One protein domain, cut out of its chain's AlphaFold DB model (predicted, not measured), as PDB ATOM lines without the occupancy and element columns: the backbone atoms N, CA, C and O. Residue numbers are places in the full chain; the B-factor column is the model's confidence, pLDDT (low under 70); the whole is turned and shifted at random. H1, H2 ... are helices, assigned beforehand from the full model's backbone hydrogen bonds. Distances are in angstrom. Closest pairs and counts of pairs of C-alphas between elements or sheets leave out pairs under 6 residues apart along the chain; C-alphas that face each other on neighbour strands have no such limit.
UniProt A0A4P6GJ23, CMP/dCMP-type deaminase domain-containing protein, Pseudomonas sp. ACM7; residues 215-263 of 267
ATOM      1  N   LEU A 215     371.224 263.511 333.996       89.50
ATOM      2  CA  LEU A 215     371.974 262.529 333.216       89.50
ATOM      3  C   LEU A 215     373.425 262.945 332.964       89.50
ATOM      4  O   LEU A 215     374.191 262.099 332.517       89.50
ATOM      5  N   TYR A 216     373.848 264.178 333.279       90.75
ATOM      6  CA  TYR A 216     375.213 264.643 332.976       90.75
ATOM      7  C   TYR A 216     376.284 263.724 333.557       90.75
ATOM      8  O   TYR A 216     377.211 263.338 332.851       90.75
ATOM      9  N   LYS A 217     376.129 263.325 334.825       89.44
ATOM     10  CA  LYS A 217     377.066 262.403 335.475       89.44
ATOM     11  C   LYS A 217     377.199 261.101 334.684       89.44
ATOM     12  O   LYS A 217     378.308 260.639 334.458       89.44
ATOM     13  N   ARG A 218     376.075 260.529 334.246       87.62
ATOM     14  CA  ARG A 218     376.051 259.276 333.478       87.62
ATOM     15  C   ARG A 218     376.625 259.456 332.073       87.62
ATOM     16  O   ARG A 218     377.361 258.594 331.615       87.62
ATOM     17  N   ALA A 219     376.309 260.574 331.424       86.19
ATOM     18  CA  ALA A 219     376.692 260.861 330.047       86.19
ATOM     19  C   ALA A 219     378.173 261.232 329.884       86.19
ATOM     20  O   ALA A 219     378.779 260.855 328.886       86.19
ATOM     21  N   PHE A 220     378.750 261.967 330.841       88.12
ATOM     22  CA  PHE A 220     380.054 262.612 330.660       88.12
ATOM     23  C   PHE A 220     381.152 262.127 331.612       88.12
ATOM     24  O   PHE A 220     382.327 262.316 331.302       88.12
ATOM     25  N   ILE A 221     380.831 261.490 332.750       89.19
ATOM     26  CA  ILE A 221     381.890 260.897 333.579       89.19
ATOM     27  C   ILE A 221     382.432 259.652 332.885       89.19
ATOM     28  O   ILE A 221     381.698 258.716 332.568       89.19
ATOM     29  N   LYS A 222     383.755 259.619 332.713       86.94
ATOM     30  CA  LYS A 222     384.481 258.450 332.225       86.94
ATOM     31  C   LYS A 222     384.444 257.335 333.274       86.94
ATOM     32  O   LYS A 222     385.310 257.255 334.137       86.94
ATOM     33  N   SER A 223     383.446 256.465 333.181       84.56
ATOM     34  CA  SER A 223     383.282 255.285 334.043       84.56
ATOM     35  C   SER A 223     383.902 254.004 333.472       84.56
ATOM     36  O   SER A 223     383.865 252.965 334.120       84.56
ATOM     37  N   ARG A 224     384.466 254.056 332.258       83.50
ATOM     38  CA  ARG A 224     385.026 252.900 331.541       83.50
ATOM     39  C   ARG A 224     386.247 253.276 330.705       83.50
ATOM     40  O   ARG A 224     386.497 254.458 330.440       83.50
ATOM     41  N   LYS A 225     387.007 252.269 330.262       86.56
ATOM     42  CA  LYS A 225     388.049 252.465 329.247       86.56
ATOM     43  C   LYS A 225     387.380 252.899 327.941       86.56
ATOM     44  O   LYS A 225     386.411 252.293 327.507       86.56
ATOM     45  N   LEU A 226     387.886 253.990 327.371       88.62
ATOM     46  CA  LEU A 226     387.441 254.534 326.080       88.62
ATOM     47  C   LEU A 226     388.472 254.276 324.976       88.62
ATOM     48  O   LEU A 226     388.301 254.733 323.849       88.62
ATOM     49  N   LYS A 227     389.577 253.611 325.328       93.19
ATOM     50  CA  LYS A 227     390.676 253.268 324.436       93.19
ATOM     51  C   LYS A 227     391.379 251.994 324.901       93.19
ATOM     52  O   LYS A 227     391.381 251.718 326.107       93.19
ATOM     53  N   ASN A 228     391.975 251.273 323.958       90.94
ATOM     54  CA  ASN A 228     392.884 250.161 324.228       90.94
ATOM     55  C   ASN A 228     394.292 250.673 324.615       90.94
ATOM     56  O   ASN A 228     394.513 251.881 324.767       90.94
ATOM     57  N   ASN A 229     395.233 249.750 324.822       92.19
ATOM     58  CA  ASN A 229     396.596 250.084 325.242       92.19
ATOM     59  C   ASN A 229     397.395 250.774 324.122       92.19
ATOM     60  O   ASN A 229     398.273 251.578 324.416       92.19
ATOM     61  N   GLU A 230     397.033 250.534 322.862       94.19
ATOM     62  CA  GLU A 230     397.593 251.192 321.677       94.19
ATOM     63  C   GLU A 230     397.046 252.619 321.477       94.19
ATOM     64  O   GLU A 230     397.517 253.364 320.622       94.19
ATOM     65  N   GLY A 231     396.055 253.032 322.275       91.62
ATOM     66  CA  GLY A 231     395.437 254.352 322.196       91.62
ATOM     67  C   GLY A 231     394.268 254.457 321.212       91.62
ATOM     68  O   GLY A 231     393.634 255.512 321.152       91.62
ATOM     69  N   THR A 232     393.930 253.377 320.511       93.88
ATOM     70  CA  THR A 232     392.773 253.280 319.617       93.88
ATOM     71  C   THR A 232     391.471 253.358 320.405       93.88
ATOM     72  O   THR A 232     391.313 252.715 321.446       93.88
ATOM     73  N   MET A 233     390.520 254.145 319.898       90.69
ATOM     74  CA  MET A 233     389.211 254.343 320.518       90.69
ATOM     75  C   MET A 233     388.434 253.021 320.634       90.69
ATOM     76  O   MET A 233     388.284 252.286 319.664       90.69
ATOM     77  N   GLN A 234     387.883 252.762 321.818       85.88
ATOM     78  CA  GLN A 234     386.933 251.684 322.096       85.88
ATOM     79  C   GLN A 234     385.681 252.292 322.727       85.88
ATOM     80  O   GLN A 234     385.600 252.476 323.944       85.88
ATOM     81  N   PHE A 235     384.716 252.661 321.887       80.62
ATOM     82  CA  PHE A 235     383.448 253.234 322.328       80.62
ATOM     83  C   PHE A 235     382.340 252.190 322.172       80.62
ATOM     84  O   PHE A 235     381.936 251.867 321.061       80.62
ATOM     85  N   HIS A 236     381.857 251.651 323.288       78.25
ATOM     86  CA  HIS A 236     380.694 250.756 323.308       78.25
ATOM     87  C   HIS A 236     379.435 251.536 323.689       78.25
ATOM     88  O   HIS A 236     379.534 252.598 324.306       78.25
ATOM     89  N   GLU A 237     378.235 251.043 323.392       79.12
ATOM     90  CA  GLU A 237     377.029 251.666 323.946       79.12
ATOM     91  C   GLU A 237     377.030 251.507 325.486       79.12
ATOM     92  O   GLU A 237     377.488 250.482 325.999       79.12
ATOM     93  N   PRO A 238     376.687 252.538 326.276       77.31
ATOM     94  CA  PRO A 238     376.555 252.380 327.722       77.31
ATOM     95  C   PRO A 238     375.323 251.538 328.069       77.31
ATOM     96  O   PRO A 238     374.262 251.759 327.496       77.31
ATOM     97  N   GLU A 239     375.409 250.673 329.083       79.38
ATOM     98  CA  GLU A 239     374.262 249.862 329.543       79.38
ATOM     99  C   GLU A 239     373.032 250.711 329.907       79.38
ATOM    100  O   GLU A 239     371.895 250.334 329.645       79.38
ATOM    101  N   TRP A 240     373.255 251.909 330.457       80.25
ATOM    102  CA  TRP A 240     372.190 252.838 330.844       80.25
ATOM    103  C   TRP A 240     371.553 253.595 329.665       80.25
ATOM    104  O   TRP A 240     370.622 254.369 329.890       80.25
ATOM    105  N   ALA A 241     372.063 253.444 328.437       77.44
ATOM    106  CA  ALA A 241     371.580 254.180 327.265       77.44
ATOM    107  C   ALA A 241     370.311 253.577 326.636       77.44
ATOM    108  O   ALA A 241     369.630 254.260 325.859       77.44
ATOM    109  N   SER A 242     369.987 252.332 326.996       78.00
ATOM    110  CA  SER A 242     368.740 251.653 326.644       78.00
ATOM    111  C   SER A 242     367.540 252.321 327.338       78.00
ATOM    112  O   SER A 242     367.619 252.734 328.494       78.00
ATOM    113  N   GLY A 243     366.429 252.479 326.610       74.25
ATOM    114  CA  GLY A 243     365.173 253.021 327.150       74.25
ATOM    115  C   GLY A 243     365.160 254.528 327.442       74.25
ATOM    116  O   GLY A 243     364.181 255.040 327.985       74.25
ATOM    117  N   LEU A 244     366.216 255.270 327.087       79.19
ATOM    118  CA  LEU A 244     366.217 256.723 327.236       79.19
ATOM    119  C   LEU A 244     365.357 257.397 326.174       79.19
ATOM    120  O   LEU A 244     365.526 257.179 324.975       79.19
ATOM    121  N   LEU A 245     364.504 258.308 326.627       77.44
ATOM    122  CA  LEU A 245     363.761 259.194 325.749       77.44
ATOM    123  C   LEU A 245     364.732 260.191 325.088       77.44
ATOM    124  O   LEU A 245     365.329 261.023 325.772       77.44
ATOM    125  N   ARG A 246     364.903 260.088 323.765       80.06
ATOM    126  CA  ARG A 246     365.805 260.943 322.960       80.06
ATOM    127  C   ARG A 246     365.070 262.050 322.193       80.06
ATOM    128  O   ARG A 246     365.690 262.729 321.384       80.06
ATOM    129  N   ILE A 247     363.773 262.224 322.447       80.19
ATOM    130  CA  ILE A 247     362.950 263.262 321.816       80.19
ATOM    131  C   ILE A 247     362.956 264.552 322.639       80.19
ATOM    132  O   ILE A 247     362.993 264.530 323.872       80.19
ATOM    133  N   SER A 248     362.942 265.684 321.947       75.75
ATOM    134  CA  SER A 248     362.856 267.010 322.550       75.75
ATOM    135  C   SER A 248     361.463 267.274 323.129       75.75
ATOM    136  O   SER A 248     360.478 266.654 322.734       75.75
ATOM    137  N   TYR A 249     361.358 268.249 324.037       74.75
ATOM    138  CA  TYR A 249     360.060 268.660 324.586       74.75
ATOM    139  C   TYR A 249     359.072 269.078 323.487       74.75
ATOM    140  O   TYR A 249     357.913 268.687 323.523       74.75
ATOM    141  N   LYS A 250     359.557 269.796 322.467       75.50
ATOM    142  CA  LYS A 250     358.750 270.222 321.319       75.50
ATOM    143  C   LYS A 250     358.226 269.036 320.507       75.50
ATOM    144  O   LYS A 250     357.093 269.054 320.050       75.50
ATOM    145  N   GLU A 251     359.031 267.991 320.338       81.19
ATOM    146  CA  GLU A 251     358.591 266.767 319.657       81.19
ATOM    147  C   GLU A 251     357.555 265.999 320.482       81.19
ATOM    148  O   GLU A 251     356.616 265.453 319.912       81.19
ATOM    149  N   ILE A 252     357.694 265.973 321.813       82.56
ATOM    150  CA  ILE A 252     356.674 265.400 322.704       82.56
ATOM    151  C   ILE A 252     355.363 266.178 322.563       82.56
ATOM    152  O   ILE A 252     354.313 265.569 322.388       82.56
ATOM    153  N   GLU A 253     355.426 267.507 322.615       80.12
ATOM    154  CA  GLU A 253     354.264 268.386 322.484       80.12
ATOM    155  C   GLU A 253     353.570 268.204 321.130       80.12
ATOM    156  O   GLU A 253     352.367 267.959 321.094       80.12
ATOM    157  N   ASN A 254     354.328 268.197 320.029       83.06
ATOM    158  CA  ASN A 254     353.789 267.937 318.694       83.06
ATOM    159  C   ASN A 254     353.084 266.575 318.614       83.06
ATOM    160  O   ASN A 254     351.961 266.506 318.126       83.06
ATOM    161  N   ARG A 255     353.685 265.508 319.160       86.75
ATOM    162  CA  ARG A 255     353.058 264.175 319.197       86.75
ATOM    163  C   ARG A 255     351.772 264.156 320.021       86.75
ATOM    164  O   ARG A 255     350.816 263.488 319.648       86.75
ATOM    165  N   LEU A 256     351.734 264.865 321.151       86.44
ATOM    166  CA  LEU A 256     350.520 264.978 321.963       86.44
ATOM    167  C   LEU A 256     349.414 265.722 321.208       86.44
ATOM    168  O   LEU A 256     348.263 265.299 321.267       86.44
ATOM    169  N   LEU A 257     349.756 266.782 320.474       83.69
ATOM    170  CA  LEU A 257     348.811 267.530 319.644       83.69
ATOM    171  C   LEU A 257     348.288 266.692 318.470       83.69
ATOM    172  O   LEU A 257     347.085 266.684 318.229       83.69
ATOM    173  N   GLU A 258     349.155 265.944 317.786       85.12
ATOM    174  CA  GLU A 258     348.767 264.991 316.736       85.12
ATOM    175  C   GLU A 258     347.819 263.910 317.281       85.12
ATOM    176  O   GLU A 258     346.801 263.598 316.661       85.12
ATOM    177  N   ASN A 259     348.096 263.384 318.480       82.50
ATOM    178  CA  ASN A 259     347.243 262.397 319.145       82.50
ATOM    179  C   ASN A 259     345.887 262.983 319.572       82.50
ATOM    180  O   ASN A 259     344.864 262.318 319.449       82.50
ATOM    181  N   LEU A 260     345.853 264.231 320.050       81.81
ATOM    182  CA  LEU A 260     344.604 264.929 320.377       81.81
ATOM    183  C   LEU A 260     343.774 265.240 319.124       81.81
ATOM    184  O   LEU A 260     342.554 265.154 319.174       81.81
ATOM    185  N   ALA A 261     344.424 265.569 318.005       74.81
ATOM    186  CA  ALA A 261     343.761 265.828 316.727       74.81
ATOM    187  C   ALA A 261     343.226 264.551 316.049       74.81
ATOM    188  O   ALA A 261     342.304 264.627 315.243       74.81
ATOM    189  N   SER A 262     343.803 263.390 316.365       73.25
ATOM    190  CA  SER A 262     343.396 262.076 315.843       73.25
ATOM    191  C   SER A 262     342.457 261.300 316.774       73.25
ATOM    192  O   SER A 262     341.948 260.247 316.382       73.25
ATOM    193  N   ALA A 263     342.183 261.809 317.979       64.56
ATOM    194  CA  ALA A 263     341.182 261.234 318.865       64.56
ATOM    195  C   ALA A 263     339.774 261.425 318.259       64.56
ATOM    196  O   ALA A 263     339.410 262.556 317.920       64.56
TER     197      ALA A 263
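Overview. This is residues 215 to 263 of the 267 residues of the protein "CMP/dCMP-type deaminase domain-containing protein" of Pseudomonas sp. ACM7 (UniProt A0A4P6GJ23). A strung-out chain has the helix H2 as a free arm at one end and, at the other, a loop that folds back near Glu 230, with the short helix H1 set off from this loop. The 49 printed residues hold H1 and then H2, and no named strand; the class is all helix, though under half of the residues, 20 of 49, are in named elements. The whole is extended, a rod of 57 by 18 by 15 A, with a radius of gyration of the C-alphas of 17.9 A.

Along the chain. H2, residues 249 to 262, is 19.9 A long, from C-alpha 249 at (360.060, 268.660, 324.586) to C-alpha 262 at (343.396, 262.076, 315.843). H1, residues 215 to 220, begins at C-alpha 215 at (371.974, 262.529, 333.216).

Arrangement. H2 stands free, with residues 242 to 248 before it and Ala 263 after it. H1 and H2 are apart. In both helices every O i to N i+4 pair is within hydrogen-bond range.

Size, cuts and confidence. The C-alphas farthest apart, those of Glu 230 and Ala 263, are 57.4 A apart. The link from H1 to H2, residues 221 to 248, is long. The printed part has no cut. Its mean pLDDT is 83.2, and residue 263 is under 70.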